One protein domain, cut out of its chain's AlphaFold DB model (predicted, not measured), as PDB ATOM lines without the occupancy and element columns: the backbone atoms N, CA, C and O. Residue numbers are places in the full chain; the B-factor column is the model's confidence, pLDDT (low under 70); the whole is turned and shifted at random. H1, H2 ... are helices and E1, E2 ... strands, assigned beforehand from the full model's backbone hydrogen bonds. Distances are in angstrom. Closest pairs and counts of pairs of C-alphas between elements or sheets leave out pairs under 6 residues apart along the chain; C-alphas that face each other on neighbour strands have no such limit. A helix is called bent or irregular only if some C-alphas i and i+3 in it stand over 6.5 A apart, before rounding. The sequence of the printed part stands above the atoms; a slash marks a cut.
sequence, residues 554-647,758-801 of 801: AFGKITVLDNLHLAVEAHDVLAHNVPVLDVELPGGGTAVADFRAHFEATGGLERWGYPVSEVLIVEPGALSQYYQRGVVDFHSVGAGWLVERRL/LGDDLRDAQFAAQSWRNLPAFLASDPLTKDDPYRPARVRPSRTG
ATOM      1  N   ALA A 554      32.086  19.763  15.726       85.00
ATOM      2  CA  ALA A 554      33.358  19.165  16.068       85.00
ATOM      3  C   ALA A 554      33.748  19.573  17.492       85.00
ATOM      4  O   ALA A 554      33.621  20.745  17.849       85.00
ATOM      5  N   PHE A 555      34.301  18.635  18.264       93.31
ATOM      6  CA  PHE A 555      35.116  18.999  19.422       93.31
ATOM      7  C   PHE A 555      36.186  20.016  19.006       93.31
ATOM      8  O   PHE A 555      36.751  19.914  17.908       93.31
ATOM      9  N   GLY A 556      36.416  21.004  19.869       95.00
ATOM     10  CA  GLY A 556      37.448  22.018  19.695       95.00
ATOM     11  C   GLY A 556      38.835  21.465  20.021       95.00
ATOM     12  O   GLY A 556      39.185  20.341  19.653       95.00
ATOM     13  N   LYS A 557      39.656  22.261  20.707       96.81
ATOM     14  CA  LYS A 557      40.946  21.785  21.209       96.81
ATOM     15  C   LYS A 557      40.734  20.666  22.238       96.81
ATOM     16  O   LYS A 557      39.907  20.792  23.136       96.81
ATOM     17  N   ILE A 558      41.535  19.609  22.130       97.94
ATOM     18  CA  ILE A 558      41.635  18.559  23.145       97.94
ATOM     19  C   ILE A 558      43.070  18.539  23.673       97.94
ATOM     20  O   ILE A 558      44.020  18.592  22.887       97.94
ATOM     21  N   THR A 559      43.233  18.516  24.994       98.19
ATOM     22  CA  THR A 559      44.546  18.516  25.660       98.19
ATOM     23  C   THR A 559      44.622  17.368  26.659       98.19
ATOM     24  O   THR A 559      43.662  17.130  27.391       98.19
ATOM     25  N   VAL A 560      45.750  16.663  26.711       98.38
ATOM     26  CA  VAL A 560      45.979  15.598  27.695       98.38
ATOM     27  C   VAL A 560      46.210  16.218  29.073       98.38
ATOM     28  O   VAL A 560      47.110  17.034  29.250       98.38
ATOM     29  N   LEU A 561      45.412  15.843  30.067       98.06
ATOM     30  CA  LEU A 561      45.585  16.262  31.462       98.06
ATOM     31  C   LEU A 561      46.426  15.267  32.265       98.06
ATOM     32  O   LEU A 561      47.203  15.676  33.131       98.06
ATOM     33  N   ASP A 562      46.241  13.981  31.983       98.06
ATOM     34  CA  ASP A 562      46.935  12.847  32.590       98.06
ATOM     35  C   ASP A 562      46.778  11.615  31.684       98.06
ATOM     36  O   ASP A 562      45.961  11.622  30.757       98.06
ATOM     37  N   ASN A 563      47.563  10.569  31.921       97.69
ATOM     38  CA  ASN A 563      47.537   9.364  31.104       97.69
ATOM     39  C   ASN A 563      47.987   8.120  31.880       97.69
ATOM     40  O   ASN A 563      48.946   8.163  32.652       97.69
ATOM     41  N   LEU A 564      47.324   6.995  31.617       96.69
ATOM     42  CA  LEU A 564      47.789   5.660  31.971       96.69
ATOM     43  C   LEU A 564      48.136   4.910  30.681       96.69
ATOM     44  O   LEU A 564      47.246   4.518  29.937       96.69
ATOM     45  N   HIS A 565      49.422   4.690  30.424       96.81
ATOM     46  CA  HIS A 565      49.859   3.886  29.285       96.81
ATOM     47  C   HIS A 565      49.938   2.409  29.685       96.81
ATOM     48  O   HIS A 565      50.652   2.061  30.632       96.81
ATOM     49  N   LEU A 566      49.190   1.552  28.990       94.00
ATOM     50  CA  LEU A 566      49.161   0.111  29.224       94.00
ATOM     51  C   LEU A 566      49.781  -0.590  28.023       94.00
ATOM     52  O   LEU A 566      49.291  -0.440  26.912       94.00
ATOM     53  N   ALA A 567      50.832  -1.367  28.270       89.38
ATOM     54  CA  ALA A 567      51.500  -2.182  27.267       89.38
ATOM     55  C   ALA A 567      51.685  -3.605  27.799       89.38
ATOM     56  O   ALA A 567      51.935  -3.809  28.992       89.38
ATOM     57  N   VAL A 568      51.556  -4.586  26.909       87.38
ATOM     58  CA  VAL A 568      51.869  -5.987  27.194       87.38
ATOM     59  C   VAL A 568      53.214  -6.286  26.561       87.38
ATOM     60  O   VAL A 568      53.329  -6.210  25.345       87.38
ATOM     61  N   GLU A 569      54.216  -6.666  27.356       82.38
ATOM     62  CA  GLU A 569      55.577  -6.937  26.852       82.38
ATOM     63  C   GLU A 569      55.622  -8.009  25.745       82.38
ATOM     64  O   GLU A 569      56.557  -8.037  24.956       82.38
ATOM     65  N   ALA A 570      54.613  -8.884  25.675       79.19
ATOM     66  CA  ALA A 570      54.493  -9.936  24.665       79.19
ATOM     67  C   ALA A 570      53.606  -9.566  23.457       79.19
ATOM     68  O   ALA A 570      53.537 -10.334  22.498       79.19
ATOM     69  N   HIS A 571      52.905  -8.429  23.494       81.56
ATOM     70  CA  HIS A 571      51.966  -8.023  22.448       81.56
ATOM     71  C   HIS A 571      52.073  -6.523  22.181       81.56
ATOM     72  O   HIS A 571      51.281  -5.734  22.699       81.56
ATOM     73  N   ASP A 572      53.015  -6.145  21.314       74.81
ATOM     74  CA  ASP A 572      53.251  -4.746  20.933       74.81
ATOM     75  C   ASP A 572      51.977  -4.053  20.424       74.81
ATOM     76  O   ASP A 572      51.774  -2.871  20.670       74.81
ATOM     77  N   VAL A 573      51.060  -4.798  19.794       81.62
ATOM     78  CA  VAL A 573      49.771  -4.285  19.291       81.62
ATOM     79  C   VAL A 573      48.783  -3.854  20.382       81.62
ATOM     80  O   VAL A 573      47.766  -3.258  20.051       81.62
ATOM     81  N   LEU A 574      49.046  -4.149  21.660       86.75
ATOM     82  CA  LEU A 574      48.189  -3.775  22.796       86.75
ATOM     83  C   LEU A 574      48.756  -2.606  23.619       86.75
ATOM     84  O   LEU A 574      48.313  -2.380  24.745       86.75
ATOM     85  N   ALA A 575      49.746  -1.882  23.092       93.00
ATOM     86  CA  ALA A 575      50.312  -0.703  23.738       93.00
ATOM     87  C   ALA A 575      49.471   0.548  23.436       93.00
ATOM     88  O   ALA A 575      49.645   1.183  22.396       93.00
ATOM     89  N   HIS A 576      48.561   0.902  24.347       97.06
ATOM     90  CA  HIS A 576      47.642   2.029  24.171       97.06
ATOM     91  C   HIS A 576      47.488   2.883  25.433       97.06
ATOM     92  O   HIS A 576      47.697   2.444  26.570       97.06
ATOM     93  N   ASN A 577      47.097   4.137  25.224       98.00
ATOM     94  CA  ASN A 577      46.871   5.111  26.287       98.00
ATOM     95  C   ASN A 577      45.445   5.036  26.830       98.00
ATOM     96  O   ASN A 577      44.499   4.934  26.062       98.00
ATOM     97  N   VAL A 578      45.265   5.197  28.139       98.06
ATOM     98  CA  VAL A 578      43.973   5.447  28.790       98.06
ATOM     99  C   VAL A 578      44.018   6.870  29.364       98.06
ATOM    100  O   VAL A 578      44.479   7.069  30.494       98.06
ATOM    101  N   PRO A 579      43.630   7.889  28.574       98.19
ATOM    102  CA  PRO A 579      43.920   9.276  28.906       98.19
ATOM    103  C   PRO A 579      42.839   9.942  29.769       98.19
ATOM    104  O   PRO A 579      41.675   9.541  29.805       98.19
ATOM    105  N   VAL A 580      43.228  11.045  30.403       98.50
ATOM    106  CA  VAL A 580      42.331  12.073  30.935       98.50
ATOM    107  C   VAL A 580      42.442  13.279  30.015       98.50
ATOM    108  O   VAL A 580      43.533  13.825  29.852       98.50
ATOM    109  N   LEU A 581      41.342  13.694  29.394       98.38
ATOM    110  CA  LEU A 581      41.354  14.733  28.361       98.38
ATOM    111  C   LEU A 581      40.545  15.959  28.799       98.38
ATOM    112  O   LEU A 581      39.419  15.817  29.262       98.38
ATOM    113  N   ASP A 582      41.088  17.159  28.598       98.38
ATOM    114  CA  ASP A 582      40.323  18.413  28.601       98.38
ATOM    115  C   ASP A 582      39.806  18.667  27.186       98.38
ATOM    116  O   ASP A 582      40.602  18.812  26.252       98.38
ATOM    117  N   VAL A 583      38.486  18.671  27.017       98.00
ATOM    118  CA  VAL A 583      37.803  18.711  25.720       98.00
ATOM    119  C   VAL A 583      37.031  20.020  25.597       98.00
ATOM    120  O   VAL A 583      36.077  20.255  26.341       98.00
ATOM    121  N   GLU A 584      37.388  20.865  24.629       97.62
ATOM    122  CA  GLU A 584      36.545  22.000  24.241       97.62
ATOM    123  C   GLU A 584      35.271  21.499  23.550       97.62
ATOM    124  O   GLU A 584      35.311  20.842  22.503       97.62
ATOM    125  N   LEU A 585      34.125  21.817  24.146       96.38
ATOM    126  CA  LEU A 585      32.833  21.295  23.724       96.38
ATOM    127  C   LEU A 585      32.238  22.089  22.554       96.38
ATOM    128  O   LEU A 585      32.448  23.306  22.446       96.38
ATOM    129  N   PRO A 586      31.408  21.450  21.710       91.69
ATOM    130  CA  PRO A 586      30.625  22.182  20.732       91.69
ATOM    131  C   PRO A 586      29.671  23.173  21.409       91.69
ATOM    132  O   PRO A 586      28.920  22.816  22.312       91.69
ATOM    133  N   GLY A 587      29.694  24.432  20.968       90.31
ATOM    134  CA  GLY A 587      28.936  25.516  21.609       90.31
ATOM    135  C   GLY A 587      29.703  26.268  22.705       90.31
ATOM    136  O   GLY A 587      29.184  27.253  23.232       90.31
ATOM    137  N   GLY A 588      30.950  25.876  22.980       93.50
ATOM    138  CA  GLY A 588      31.840  26.534  23.932       93.50
ATOM    139  C   GLY A 588      31.844  25.881  25.316       93.50
ATOM    140  O   GLY A 588      30.994  25.061  25.652       93.50
ATOM    141  N   GLY A 589      32.826  26.274  26.130       95.94
ATOM    142  CA  GLY A 589      33.126  25.622  27.406       95.94
ATOM    143  C   GLY A 589      34.062  24.424  27.245       95.94
ATOM    144  O   GLY A 589      34.438  24.054  26.133       95.94
ATOM    145  N   THR A 590      34.452  23.838  28.374       97.38
ATOM    146  CA  THR A 590      35.275  22.628  28.416       97.38
ATOM    147  C   THR A 590      34.650  21.579  29.327       97.38
ATOM    148  O   THR A 590      33.900  21.907  30.251       97.38
ATOM    149  N   ALA A 591      34.948  20.315  29.051       97.44
ATOM    150  CA  ALA A 591      34.622  19.192  29.917       97.44
ATOM    151  C   ALA A 591      35.786  18.206  29.972       97.44
ATOM    152  O   ALA A 591      36.591  18.121  29.048       97.44
ATOM    153  N   VAL A 592      35.853  17.452  31.068       98.19
ATOM    154  CA  VAL A 592      36.890  16.444  31.271       98.19
ATOM    155  C   VAL A 592      36.359  15.080  30.840       98.19
ATOM    156  O   VAL A 592      35.401  14.577  31.429       98.19
ATOM    157  N   ALA A 593      36.992  14.479  29.834       98.12
ATOM    158  CA  ALA A 593      36.784  13.087  29.454       98.12
ATOM    159  C   ALA A 593      37.813  12.214  30.186       98.12
ATOM    160  O   ALA A 593      38.940  12.023  29.724       98.12
ATOM    161  N   ASP A 594      37.440  11.744  31.374       98.25
ATOM    162  CA  ASP A 594      38.296  10.963  32.271       98.25
ATOM    163  C   ASP A 594      38.126   9.448  32.043       98.25
ATOM    164  O   ASP A 594      37.489   8.741  32.832       98.25
ATOM    165  N   PHE A 595      38.660   8.945  30.921       98.31
ATOM    166  CA  PHE A 595      38.615   7.510  30.601       98.31
ATOM    167  C   PHE A 595      39.358   6.686  31.653       98.31
ATOM    168  O   PHE A 595      38.907   5.600  32.016       98.31
ATOM    169  N   ARG A 596      40.451   7.229  32.200       97.88
ATOM    170  CA  ARG A 596      41.253   6.580  33.239       97.88
ATOM    171  C   ARG A 596      40.465   6.340  34.520       97.88
ATOM    172  O   ARG A 596      40.405   5.201  34.980       97.88
ATOM    173  N   ALA A 597      39.853   7.375  35.095       97.38
ATOM    174  CA  ALA A 597      39.083   7.214  36.323       97.38
ATOM    175  C   ALA A 597      37.891   6.275  36.106       97.38
ATOM    176  O   ALA A 597      37.591   5.471  36.987       97.38
ATOM    177  N   HIS A 598      37.243   6.327  34.933       97.00
ATOM    178  CA  HIS A 598      36.183   5.377  34.591       97.00
ATOM    179  C   HIS A 598      36.709   3.935  34.547       97.00
ATOM    180  O   HIS A 598      36.135   3.064  35.204       97.00
ATOM    181  N   PHE A 599      37.807   3.690  33.826       97.38
ATOM    182  CA  PHE A 599      38.464   2.386  33.721       97.38
ATOM    183  C   PHE A 599      38.823   1.827  35.104       97.38
ATOM    184  O   PHE A 599      38.383   0.732  35.452       97.38
ATOM    185  N   GLU A 600      39.540   2.593  35.932       96.38
ATOM    186  CA  GLU A 600      39.960   2.169  37.276       96.38
ATOM    187  C   GLU A 600      38.754   1.907  38.200       96.38
ATOM    188  O   GLU A 600      38.704   0.879  38.880       96.38
ATOM    189  N   ALA A 601      37.746   2.788  38.194       95.31
ATOM    190  CA  ALA A 601      36.583   2.678  39.079       95.31
ATOM    191  C   ALA A 601      35.625   1.532  38.718       95.31
ATOM    192  O   ALA A 601      34.849   1.099  39.570       95.31
ATOM    193  N   THR A 602      35.658   1.045  37.474       95.19
ATOM    194  CA  THR A 602      34.754  -0.010  36.982       95.19
ATOM    195  C   THR A 602      35.435  -1.372  36.835       95.19
ATOM    196  O   THR A 602      34.901  -2.266  36.188       95.19
ATOM    197  N   GLY A 603      36.590  -1.567  37.480       95.44
ATOM    198  CA  GLY A 603      37.268  -2.867  37.581       95.44
ATOM    199  C   GLY A 603      38.561  -2.988  36.770       95.44
ATOM    200  O   GLY A 603      39.158  -4.064  36.748       95.44
ATOM    201  N   GLY A 604      39.008  -1.908  36.124       96.44
ATOM    202  CA  GLY A 604      40.301  -1.811  35.450       96.44
ATOM    203  C   GLY A 604      40.561  -2.956  34.475       96.44
ATOM    204  O   GLY A 604      39.675  -3.372  33.727       96.44
ATOM    205  N   LEU A 605      41.781  -3.497  34.521       96.31
ATOM    206  CA  LEU A 605      42.235  -4.554  33.619       96.31
ATOM    207  C   LEU A 605      41.391  -5.836  33.724       96.31
ATOM    208  O   LEU A 605      41.175  -6.516  32.726       96.31
ATOM    209  N   GLU A 606      40.864  -6.164  34.906       95.62
ATOM    210  CA  GLU A 606      40.038  -7.363  35.080       95.62
ATOM    211  C   GLU A 606      38.692  -7.228  34.348       95.62
ATOM    212  O   GLU A 606      38.248  -8.163  33.679       95.62
ATOM    213  N   ARG A 607      38.060  -6.047  34.394       95.31
ATOM    214  CA  ARG A 607      36.789  -5.795  33.692       95.31
ATOM    215  C   ARG A 607      36.975  -5.531  32.199       95.31
ATOM    216  O   ARG A 607      36.192  -6.024  31.390       95.31
ATOM    217  N   TRP A 608      37.940  -4.701  31.836       96.81
ATOM    218  CA  TRP A 608      38.044  -4.163  30.479       96.81
ATOM    219  C   TRP A 608      39.058  -4.913  29.620       96.81
ATOM    220  O   TRP A 608      38.931  -4.926  28.399       96.81
ATOM    221  N   GLY A 609      40.023  -5.590  30.243       96.25
ATOM    222  CA  GLY A 609      41.229  -6.030  29.554       96.25
ATOM    223  C   GLY A 609      42.078  -4.835  29.126       96.25
ATOM    224  O   GLY A 609      41.916  -3.720  29.636       96.25
ATOM    225  N   TYR A 610      43.003  -5.074  28.207       97.06
ATOM    226  CA  TYR A 610      43.844  -4.015  27.663       97.06
ATOM    227  C   TYR A 610      43.035  -3.098  26.734       97.06
ATOM    228  O   TYR A 610      42.125  -3.574  26.046       97.06
ATOM    229  N   PRO A 611      43.331  -1.787  26.700       97.56
ATOM    230  CA  PRO A 611      42.881  -0.935  25.607       97.56
ATOM    231  C   PRO A 611      43.388  -1.514  24.279       97.56
ATOM    232  O   PRO A 611      44.536  -1.936  24.186       97.56
ATOM    233  N   VAL A 612      42.518  -1.558  23.271       96.94
ATOM    234  CA  VAL A 612      42.847  -2.002  21.899       96.94
ATOM    235  C   VAL A 612      42.771  -0.846  20.902       96.94
ATOM    236  O   VAL A 612      42.880  -1.046  19.695       96.94
ATOM    237  N   SER A 613      42.509   0.364  21.402       97.69
ATOM    238  CA  SER A 613      42.572   1.588  20.626       97.69
ATOM    239  C   SER A 613      42.957   2.790  21.487       97.69
ATOM    240  O   SER A 613      42.674   2.854  22.686       97.69
ATOM    241  N   GLU A 614      43.499   3.811  20.836       98.19
ATOM    242  CA  GLU A 614      43.466   5.194  21.299       98.19
ATOM    243  C   GLU A 614      42.026   5.727  21.316       98.19
ATOM    244  O   GLU A 614      41.124   5.159  20.691       98.19
ATOM    245  N   VAL A 615      41.801   6.855  21.995       98.19
ATOM    246  CA  VAL A 615      40.511   7.559  21.954       98.19
ATOM    247  C   VAL A 615      40.279   8.128  20.546       98.19
ATOM    248  O   VAL A 615      41.066   8.946  20.056       98.19
ATOM    249  N   LEU A 616      39.182   7.739  19.902       97.62
ATOM    250  CA  LEU A 616      38.812   8.129  18.539       97.62
ATOM    251  C   LEU A 616      37.391   8.707  18.478       97.62
ATOM    252  O   LEU A 616      36.630   8.620  19.432       97.62
ATOM    253  N   ILE A 617      37.022   9.307  17.350       96.25
ATOM    254  CA  ILE A 617      35.651   9.747  17.063       96.25
ATOM    255  C   ILE A 617      35.051   8.737  16.085       96.25
ATOM    256  O   ILE A 617      35.386   8.766  14.897       96.25
ATOM    257  N   VAL A 618      34.193   7.847  16.593       92.38
ATOM    258  CA  VAL A 618      33.394   6.910  15.775       92.38
ATOM    259  C   VAL A 618      32.094   7.572  15.324       92.38
ATOM    260  O   VAL A 618      31.682   7.429  14.175       92.38
ATOM    261  N   GLU A 619      31.475   8.340  16.222       90.50
ATOM    262  CA  GLU A 619      30.228   9.059  15.981       90.50
ATOM    263  C   GLU A 619      30.427  10.563  16.202       90.50
ATOM    264  O   GLU A 619      31.142  10.962  17.129       90.50
ATOM    265  N   PRO A 620      29.818  11.430  15.373       90.06
ATOM    266  CA  PRO A 620      29.892  12.870  15.580       90.06
ATOM    267  C   PRO A 620      29.410  13.261  16.982       90.06
ATOM    268  O   PRO A 620      28.285  12.967  17.370       90.06
ATOM    269  N   GLY A 621      30.263  13.956  17.737       91.50
ATOM    270  CA  GLY A 621      29.942  14.411  19.093       91.50
ATOM    271  C   GLY A 621      30.221  13.399  20.209       91.50
ATOM    272  O   GLY A 621      29.920  13.708  21.359       91.50
ATOM    273  N   ALA A 622      30.835  12.251  19.908       95.06
ATOM    274  CA  ALA A 622      31.310  11.297  20.908       95.06
ATOM    275  C   ALA A 622      32.808  10.998  20.736       95.06
ATOM    276  O   ALA A 622      33.331  10.955  19.618       95.06
ATOM    277  N   LEU A 623      33.507  10.807  21.854       97.38
ATOM    278  CA  LEU A 623      34.835  10.194  21.883       97.38
ATOM    279  C   LEU A 623      34.679   8.763  22.384       97.38
ATOM    280  O   LEU A 623      34.040   8.556  23.405       97.38
ATOM    281  N   SER A 624      35.283   7.798  21.714       97.31
ATOM    282  CA  SER A 624      35.161   6.377  22.033       97.31
ATOM    283  C   SER A 624      36.532   5.767  22.244       97.31
ATOM    284  O   SER A 624      37.488   6.151  21.571       97.31
ATOM    285  N   GLN A 625      36.621   4.785  23.131       98.25
ATOM    286  CA  GLN A 625      37.800   3.950  23.296       98.25
ATOM    287  C   GLN A 625      37.404   2.482  23.395       98.25
ATOM    288  O   GLN A 625      36.528   2.120  24.185       98.25
ATOM    289  N   TYR A 626      38.072   1.646  22.606       97.56
ATOM    290  CA  TYR A 626      37.881   0.205  22.617       97.56
ATOM    291  C   TYR A 626      38.870  -0.446  23.583       97.56
ATOM    292  O   TYR A 626      40.056  -0.116  23.625       97.56
ATOM    293  N   TYR A 627      38.366  -1.419  24.327       97.69
ATOM    294  CA  TYR A 627      39.117  -2.313  25.199       97.69
ATOM    295  C   TYR A 627      38.811  -3.743  24.783       97.69
ATOM    296  O   TYR A 627      37.779  -3.975  24.172       97.69
ATOM    297  N   GLN A 628      39.620  -4.729  25.158       96.06
ATOM    298  CA  GLN A 628      39.358  -6.128  24.789       96.06
ATOM    299  C   GLN A 628      37.931  -6.593  25.150       96.06
ATOM    300  O   GLN A 628      37.303  -7.339  24.407       96.06
ATOM    301  N   ARG A 629      37.379  -6.129  26.279       96.25
ATOM    302  CA  ARG A 629      36.098  -6.607  26.842       96.25
ATOM    303  C   ARG A 629      34.983  -5.555  26.841       96.25
ATOM    304  O   ARG A 629      34.026  -5.664  27.618       96.25
ATOM    305  N   GLY A 630      35.100  -4.511  26.023       96.06
ATOM    306  CA  GLY A 630      34.035  -3.522  25.862       96.06
ATOM    307  C   GLY A 630      34.488  -2.205  25.242       96.06
ATOM    308  O   GLY A 630      35.617  -2.062  24.787       96.06
ATOM    309  N   VAL A 631      33.583  -1.230  25.239       96.69
ATOM    310  CA  VAL A 631      33.821   0.115  24.698       96.69
ATOM    311  C   VAL A 631      33.353   1.144  25.717       96.69
ATOM    312  O   VAL A 631      32.338   0.940  26.389       96.69
ATOM    313  N   VAL A 632      34.094   2.239  25.838       97.00
ATOM    314  CA  VAL A 632      33.745   3.392  26.672       97.00
ATOM    315  C   VAL A 632      33.580   4.606  25.772       97.00
ATOM    316  O   VAL A 632      34.412   4.843  24.899       97.00
ATOM    317  N   ASP A 633      32.529   5.378  26.009       96.62
ATOM    318  CA  ASP A 633      32.208   6.611  25.314       96.62
ATOM    319  C   ASP A 633      32.233   7.808  26.261       96.62
ATOM    320  O   ASP A 633      31.807   7.739  27.409       96.62
ATOM    321  N   PHE A 634      32.680   8.940  25.739       97.44
ATOM    322  CA  PHE A 634      32.450  10.260  26.290       97.44
ATOM    323  C   PHE A 634      31.529  11.026  25.345       97.44
ATOM    324  O   PHE A 634      31.919  11.360  24.222       97.44
ATOM    325  N   HIS A 635      30.308  11.301  25.794       95.31
ATOM    326  CA  HIS A 635      29.286  11.974  24.995       95.31
ATOM    327  C   HIS A 635      28.366  12.839  25.871       95.31
ATOM    328  O   HIS A 635      28.446  12.833  27.105       95.31
ATOM    329  N   SER A 636      27.481  13.609  25.236       94.56
ATOM    330  CA  SER A 636      26.490  14.421  25.942       94.56
ATOM    331  C   SER A 636      25.295  13.582  26.399       94.56
ATOM    332  O   SER A 636      24.615  12.987  25.564       94.56
ATOM    333  N   VAL A 637      24.973  13.616  27.692       91.25
ATOM    334  CA  VAL A 637      23.744  13.035  28.253       91.25
ATOM    335  C   VAL A 637      22.939  14.144  28.923       91.25
ATOM    336  O   VAL A 637      23.332  14.717  29.944       91.25
ATOM    337  N   GLY A 638      21.785  14.476  28.342       91.44
ATOM    338  CA  GLY A 638      20.953  15.583  28.812       91.44
ATOM    339  C   GLY A 638      21.685  16.928  28.728       91.44
ATOM    340  O   GLY A 638      21.994  17.400  27.640       91.44
ATOM    341  N   ALA A 639      21.932  17.562  29.878       90.75
ATOM    342  CA  ALA A 639      22.640  18.847  29.965       90.75
ATOM    343  C   ALA A 639      24.133  18.711  30.329       90.75
ATOM    344  O   ALA A 639      24.810  19.725  30.501       90.75
ATOM    345  N   GLY A 640      24.631  17.483  30.505       94.12
ATOM    346  CA  GLY A 640      26.001  17.204  30.929       94.12
ATOM    347  C   GLY A 640      26.775  16.372  29.914       94.12
ATOM    348  O   GLY A 640      26.214  15.848  28.956       94.12
ATOM    349  N   TRP A 641      28.073  16.246  30.164       96.00
ATOM    350  CA  TRP A 641      28.977  15.347  29.456       96.00
ATOM    351  C   TRP A 641      29.536  14.355  30.458       96.00
ATOM    352  O   TRP A 641      29.896  14.747  31.571       96.00
ATOM    353  N   LEU A 642      29.574  13.084  30.086       96.44
ATOM    354  CA  LEU A 642      30.045  12.033  30.975       96.44
ATOM    355  C   LEU A 642      30.762  10.945  30.191       96.44
ATOM    356  O   LEU A 642      30.575  10.816  28.984       96.44
ATOM    357  N   VAL A 643      31.596  10.197  30.908       97.06
ATOM    358  CA  VAL A 643      32.225   8.972  30.425       97.06
ATOM    359  C   VAL A 643      31.373   7.796  30.891       97.06
ATOM    360  O   VAL A 643      31.218   7.586  32.100       97.06
ATOM    361  N   GLU A 644      30.841   7.024  29.954       95.44
ATOM    362  CA  GLU A 644      30.087   5.808  30.233       95.44
ATOM    363  C   GLU A 644      30.461   4.661  29.308       95.44
ATOM    364  O   GLU A 644      31.017   4.830  28.232       95.44
ATOM    365  N   ARG A 645      30.151   3.449  29.749       94.44
ATOM    366  CA  ARG A 645      30.258   2.253  28.921       94.44
ATOM    367  C   ARG A 645      29.262   2.322  27.762       94.44
ATOM    368  O   ARG A 645      28.098   2.655  27.980       94.44
ATOM    369  N   ARG A 646      29.680   1.904  26.570       91.88
ATOM    370  CA  ARG A 646      28.750   1.660  25.466       91.88
ATOM    371  C   ARG A 646      27.856   0.471  25.805       91.88
ATOM    372  O   ARG A 646      28.313  -0.530  26.370       91.88
ATOM    373  N   LEU A 647      26.580   0.572  25.452       90.38
ATOM    374  CA  LEU A 647      25.634  -0.524  25.605       90.38
ATOM    375  C   LEU A 647      25.930  -1.583  24.545       90.38
ATOM    376  O   LEU A 647      25.498  -1.498  23.402       90.38
ATOM    377  N   LEU A 758      34.294  -8.757  24.095       92.69
ATOM    378  CA  LEU A 758      33.224  -8.026  23.448       92.69
ATOM    379  C   LEU A 758      33.719  -6.792  22.698       92.69
ATOM    380  O   LEU A 758      33.067  -6.353  21.765       92.69
ATOM    381  N   GLY A 759      34.849  -6.202  23.081       94.06
ATOM    382  CA  GLY A 759      35.362  -5.071  22.318       94.06
ATOM    383  C   GLY A 759      35.949  -5.471  20.973       94.06
ATOM    384  O   GLY A 759      35.845  -4.676  20.042       94.06
ATOM    385  N   ASP A 760      36.478  -6.691  20.842       91.25
ATOM    386  CA  ASP A 760      36.868  -7.240  19.540       91.25
ATOM    387  C   ASP A 760      35.626  -7.463  18.671       91.25
ATOM    388  O   ASP A 760      35.578  -6.962  17.548       91.25
ATOM    389  N   ASP A 761      34.583  -8.087  19.230       91.19
ATOM    390  CA  ASP A 761      33.304  -8.315  18.540       91.19
ATOM    391  C   ASP A 761      32.670  -6.988  18.074       91.19
ATOM    392  O   ASP A 761      32.259  -6.839  16.922       91.19
ATOM    393  N   LEU A 762      32.631  -5.982  18.956       91.44
ATOM    394  CA  LEU A 762      32.071  -4.658  18.671       91.44
ATOM    395  C   LEU A 762      32.895  -3.881  17.644       91.44
ATOM    396  O   LEU A 762      32.334  -3.179  16.799       91.44
ATOM    397  N   ARG A 763      34.225  -3.974  17.713       93.38
ATOM    398  CA  ARG A 763      35.122  -3.363  16.731       93.38
ATOM    399  C   ARG A 763      34.910  -4.003  15.364       93.38
ATOM    400  O   ARG A 763      34.735  -3.281  14.388       93.38
ATOM    401  N   ASP A 764      34.901  -5.325  15.290       91.06
ATOM    402  CA  ASP A 764      34.798  -6.050  14.025       91.06
ATOM    403  C   ASP A 764      33.414  -5.864  13.384       91.06
ATOM    404  O   ASP A 764      33.322  -5.681  12.168       91.06
ATOM    405  N   ALA A 765      32.353  -5.783  14.194       89.00
ATOM    406  CA  ALA A 765      31.016  -5.414  13.730       89.00
ATOM    407  C   ALA A 765      30.955  -3.973  13.192       89.00
ATOM    408  O   ALA A 765      30.283  -3.703  12.198       89.00
ATOM    409  N   GLN A 766      31.656  -3.033  13.834       90.12
ATOM    410  CA  GLN A 766      31.674  -1.627  13.422       90.12
ATOM    411  C   GLN A 766      32.539  -1.382  12.175       90.12
ATOM    412  O   GLN A 766      32.248  -0.491  11.374       90.12
ATOM    413  N   PHE A 767      33.622  -2.141  12.021       91.38
ATOM    414  CA  PHE A 767      34.650  -1.938  11.005       91.38
ATOM    415  C   PHE A 767      34.777  -3.185  10.132       91.38
ATOM    416  O   PHE A 767      35.652  -4.032  10.339       91.38
ATOM    417  N   ALA A 768      33.914  -3.257   9.116       88.50
ATOM    418  CA  ALA A 768      33.842  -4.377   8.187       88.50
ATOM    419  C   ALA A 768      35.209  -4.723   7.574       88.50
ATOM    420  O   ALA A 768      36.074  -3.853   7.395       88.50
ATOM    421  N   ALA A 769      35.384  -6.011   7.254       89.44
ATOM    422  CA  ALA A 769      36.596  -6.572   6.653       89.44
ATOM    423  C   ALA A 769      37.891  -6.204   7.404       89.44
ATOM    424  O   ALA A 769      38.946  -6.038   6.794       89.44
ATOM    425  N   GLN A 770      37.806  -6.035   8.731       92.25
ATOM    426  CA  GLN A 770      38.931  -5.652   9.589       92.25
ATOM    427  C   GLN A 770      39.616  -4.345   9.156       92.25
ATOM    428  O   GLN A 770      40.810  -4.142   9.390       92.25
ATOM    429  N   SER A 771      38.859  -3.426   8.545       93.06
ATOM    430  CA  SER A 771      39.362  -2.119   8.094       93.06
ATOM    431  C   SER A 771      39.992  -1.292   9.221       93.06
ATOM    432  O   SER A 771      40.845  -0.440   8.962       93.06
ATOM    433  N   TRP A 772      39.644  -1.597  10.474       94.69
ATOM    434  CA  TRP A 772      40.242  -1.016  11.671       94.69
ATOM    435  C   TRP A 772      41.755  -1.228  11.780       94.69
ATOM    436  O   TRP A 772      42.434  -0.369  12.333       94.69
ATOM    437  N   ARG A 773      42.311  -2.307  11.211       94.25
ATOM    438  CA  ARG A 773      43.751  -2.627  11.294       94.25
ATOM    439  C   ARG A 773      44.651  -1.551  10.690       94.25
ATOM    440  O   ARG A 773      45.807  -1.427  11.071       94.25
ATOM    441  N   ASN A 774      44.118  -0.771   9.752       93.12
ATOM    442  CA  ASN A 774      44.850   0.300   9.078       93.12
ATOM    443  C   ASN A 774      44.622   1.674   9.723       93.12
ATOM    444  O   ASN A 774      45.151   2.682   9.249       93.12
ATOM    445  N   LEU A 775      43.799   1.748  10.771       94.81
ATOM    446  CA  LEU A 775      43.507   2.997  11.451       94.81
ATOM    447  C   LEU A 775      44.593   3.268  12.494       94.81
ATOM    448  O   LEU A 775      44.782   2.442  13.384       94.81
ATOM    449  N   PRO A 776      45.234   4.452  12.482       95.62
ATOM    450  CA  PRO A 776      46.263   4.790  13.463       95.62
ATOM    451  C   PRO A 776      45.812   4.657  14.921       95.62
ATOM    452  O   PRO A 776      46.631   4.394  15.785       95.62
ATOM    453  N   ALA A 777      44.512   4.812  15.195       96.31
ATOM    454  CA  ALA A 777      43.970   4.644  16.538       96.31
ATOM    455  C   ALA A 777      44.040   3.199  17.056       96.31
ATOM    456  O   ALA A 777      43.998   3.021  18.260       96.31
ATOM    457  N   PHE A 778      44.139   2.183  16.197       95.88
ATOM    458  CA  PHE A 778      44.240   0.767  16.590       95.88
ATOM    459  C   PHE A 778      45.670   0.223  16.455       95.88
ATOM    460  O   PHE A 778      45.894  -0.978  16.562       95.88
ATOM    461  N   LEU A 779      46.638   1.101  16.186       95.12
ATOM    462  CA  LEU A 779      48.055   0.762  16.202       95.12
ATOM    463  C   LEU A 779      48.650   1.136  17.557       95.12
ATOM    464  O   LEU A 779      48.226   2.117  18.170       95.12
ATOM    465  N   ALA A 780      49.663   0.377  17.969       94.44
ATOM    466  CA  ALA A 780      50.483   0.683  19.130       94.44
ATOM    467  C   ALA A 780      50.920   2.155  19.124       94.44
ATOM    468  O   ALA A 780      51.338   2.682  18.085       94.44
ATOM    469  N   SER A 781      50.829   2.814  20.272       95.38
ATOM    470  CA  SER A 781      51.134   4.234  20.410       95.38
ATOM    471  C   SER A 781      52.200   4.475  21.472       95.38
ATOM    472  O   SER A 781      52.361   3.701  22.414       95.38
ATOM    473  N   ASP A 782      52.936   5.575  21.335       96.31
ATOM    474  CA  ASP A 782      53.822   6.030  22.400       96.31
ATOM    475  C   ASP A 782      53.002   6.588  23.586       96.31
ATOM    476  O   ASP A 782      51.892   7.108  23.394       96.31
ATOM    477  N   PRO A 783      53.544   6.548  24.819       97.25
ATOM    478  CA  PRO A 783      52.909   7.169  25.974       97.25
ATOM    479  C   PRO A 783      52.653   8.671  25.766       97.25
ATOM    480  O   PRO A 783      53.576   9.435  25.478       97.25
ATOM    481  N   LEU A 784      51.415   9.118  25.994       96.81
ATOM    482  CA  LEU A 784      51.070  10.546  25.995       96.81
ATOM    483  C   LEU A 784      51.627  11.261  27.230       96.81
ATOM    484  O   LEU A 784      51.577  10.722  28.342       96.81
ATOM    485  N   THR A 785      52.078  12.505  27.047       97.62
ATOM    486  CA  THR A 785      52.519  13.386  28.132       97.62
ATOM    487  C   THR A 785      51.436  14.410  28.464       97.62
ATOM    488  O   THR A 785      50.649  14.839  27.621       97.62
ATOM    489  N   LYS A 786      51.379  14.827  29.730       97.62
ATOM    490  CA  LYS A 786      50.518  15.929  30.158       97.62
ATOM    491  C   LYS A 786      50.789  17.199  29.334       97.62
ATOM    492  O   LYS A 786      51.937  17.531  29.060       97.62
ATOM    493  N   ASP A 787      49.715  17.918  29.028       97.38
ATOM    494  CA  ASP A 787      49.635  19.129  28.206       97.38
ATOM    495  C   ASP A 787      49.839  18.905  26.692       97.38
ATOM    496  O   ASP A 787      49.741  19.865  25.917       97.38
ATOM    497  N   ASP A 788      50.035  17.656  26.245       97.06
ATOM    498  CA  ASP A 788      50.108  17.337  24.819       97.06
ATOM    499  C   ASP A 788      48.778  17.659  24.111       97.06
ATOM    500  O   ASP A 788      47.689  17.386  24.637       97.06
ATOM    501  N   PRO A 789      48.822  18.233  22.892       97.38
ATOM    502  CA  PRO A 789      47.629  18.375  22.075       97.38
ATOM    503  C   PRO A 789      47.161  16.992  21.611       97.38
ATOM    504  O   PRO A 789      47.875  16.303  20.884       97.38
ATOM    505  N   TYR A 790      45.933  16.615  21.958       97.44
ATOM    506  CA  TYR A 790      45.348  15.347  21.538       97.44
ATOM    507  C   TYR A 790      44.506  15.534  20.272       97.44
ATOM    508  O   TYR A 790      43.705  16.467  20.166       97.44
ATOM    509  N   ARG A 791      44.687  14.658  19.281       96.75
ATOM    510  CA  ARG A 791      43.954  14.701  18.008       96.75
ATOM    511  C   ARG A 791      43.307  13.341  17.750       96.75
ATOM    512  O   ARG A 791      43.955  12.496  17.137       96.75
ATOM    513  N   PRO A 792      42.057  13.122  18.192       96.19
ATOM    514  CA  PRO A 792      41.397  11.842  17.983       96.19
ATOM    515  C   PRO A 792      41.246  11.578  16.483       96.19
ATOM    516  O   PRO A 792      40.843  12.466  15.719       96.19
ATOM    517  N   ALA A 793      41.549  10.350  16.067       95.62
ATOM    518  CA  ALA A 793      41.258   9.911  14.711       95.62
ATOM    519  C   ALA A 793      39.744   9.994  14.481       95.62
ATOM    520  O   ALA A 793      38.958   9.532  15.304       95.62
ATOM    521  N   ARG A 794      39.325  10.592  13.366       94.69
ATOM    522  CA  ARG A 794      37.922  10.571  12.942       94.69
ATOM    523  C   ARG A 794      37.738   9.408  12.003       94.69
ATOM    524  O   ARG A 794      38.352   9.386  10.937       94.69
ATOM    525  N   VAL A 795      36.892   8.473  12.394       92.50
ATOM    526  CA  VAL A 795      36.647   7.272  11.613       92.50
ATOM    527  C   VAL A 795      35.180   7.260  11.243       92.50
ATOM    528  O   VAL A 795      34.321   7.446  12.094       92.50
ATOM    529  N   ARG A 796      34.895   7.077   9.955       88.56
ATOM    530  CA  ARG A 796      33.539   6.811   9.487       88.56
ATOM    531  C   ARG A 796      33.418   5.307   9.292       88.56
ATOM    532  O   ARG A 796      34.070   4.792   8.384       88.56
ATOM    533  N   PRO A 797      32.638   4.610  10.127       81.19
ATOM    534  CA  PRO A 797      32.326   3.210   9.898       81.19
ATOM    535  C   PRO A 797      31.749   3.038   8.492       81.19
ATOM    536  O   PRO A 797      30.902   3.832   8.069       81.19
ATOM    537  N   SER A 798      32.193   2.022   7.758       74.62
ATOM    538  CA  SER A 798      31.554   1.647   6.501       74.62
ATOM    539  C   SER A 798      30.140   1.163   6.819       74.62
ATOM    540  O   SER A 798      29.968   0.058   7.322       74.62
ATOM    541  N   ARG A 799      29.117   1.980   6.545       57.16
ATOM    542  CA  ARG A 799      27.697   1.618   6.737       57.16
ATOM    543  C   ARG A 799      27.185   0.544   5.759       57.16
ATOM    544  O   ARG A 799      25.983   0.375   5.614       57.16
ATOM    545  N   THR A 800      28.067  -0.167   5.071       44.59
ATOM    546  CA  THR A 800      27.698  -1.279   4.192       44.59
ATOM    547  C   THR A 800      27.389  -2.509   5.046       44.59
ATOM    548  O   THR A 800      28.303  -3.268   5.367       44.59
ATOM    549  N   GLY A 801      26.124  -2.668   5.449       45.03
ATOM    550  CA  GLY A 801      25.635  -3.804   6.238       45.03
ATOM    551  C   GLY A 801      24.137  -4.021   6.120       45.03
ATOM    552  O   GLY A 801      23.393  -3.026   6.239       45.03
TER     553      GLY A 801
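What this domain is: This is residues 554 to 647 and 758 to 801 of the 801 residues of an uncharacterized protein of Chloroflexi bacterium (UniProt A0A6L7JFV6). Two small three-stranded sheets, E1 E2 E3 and E4 E5 E6, stand partly face to face as a sandwich, and helix H1 packs on both of them. H3 packs on the opposite face of the second sheet from H1, H4 follows at a corner away from both sheets, and the unnamed residues 775 to 801 run back past the first sheet, pairing briefly with E1. The printed part has 138 residues, with six strands and four helices in the order E1 E2 E3 H1 H2 E4 E5 E6 H3 H4; each sheet is antiparallel in the order named, and the class is mixed. The whole is compact, with a radius of gyration of the C-alphas of 14.1 A and spans of 39 by 36 by 25 A.

How they stand to each other: E1, residues 558 to 568, E2, residues 571 to 584, and E3, residues 590 to 594, form a meander, each strand the antiparallel neighbour of the one before, in a twisted sheet. N 564 and O 578 are 3.1 A apart, and N 583 and O 591 are 2.8 A apart, both within hydrogen-bond range. H1, residues 595 to 601, stands up from this sheet over E2 at a height of 9.3 A; the closest C-alphas, of Val 578 and Arg 596, are 5.3 A apart. E4, residues 623 to 627, E5, residues 630 to 637, and E6, residues 640 to 645, form a second meander, with N 625 and O 632 at 2.8 A and N 633 and O 644 at 2.7 A. The parts of the two sheets that face each other are 9.9 A centre to centre. H1 is also on this sheet, at a height of 8.5 A. H2, residues 604 to 608, only grazes it. H3, residues 758 to 766, is on it on the opposite face from H1; the closest C-alphas of H3 and E5, of Gly 759 and Gly 630, are 4.1 A apart. H4, residues 768 to 774, and H3 only just touch, with 3 pairs of C-alphas within 8 A, only at the corner, about perpendicular at 74 degrees. Every O i to N i+4 pair is within range in H1, H2 and H3; in H4 0 of 3 are, but 3 of 4 O i to N i+3 pairs are.

Where its parts are: E1 begins at C-alpha 558 (41.635, 18.559, 23.145), bends by 78 degrees at residue 561 and is 26.9 A long. E2, 33.8 A, bends by 56 degrees at residue 580. E5, 19.6 A, bends by 61 degrees at residue 634. H4 is irregular, with C-alphas 769 and 772 8.3 A apart, and ends at C-alpha 774 (44.850, 0.300, 9.078).

The domain as a whole: The two C-alphas farthest apart, of Ala 570 and Gly 587, are 43.8 A apart. Residues 648 to 757 are not printed, and C-alphas 647 and 758 are 10.9 A apart across the cut. The link from H2 to E4, 14 residues, is long. Mean pLDDT of the printed part is 93.3; residues 799 to 801 are under 70.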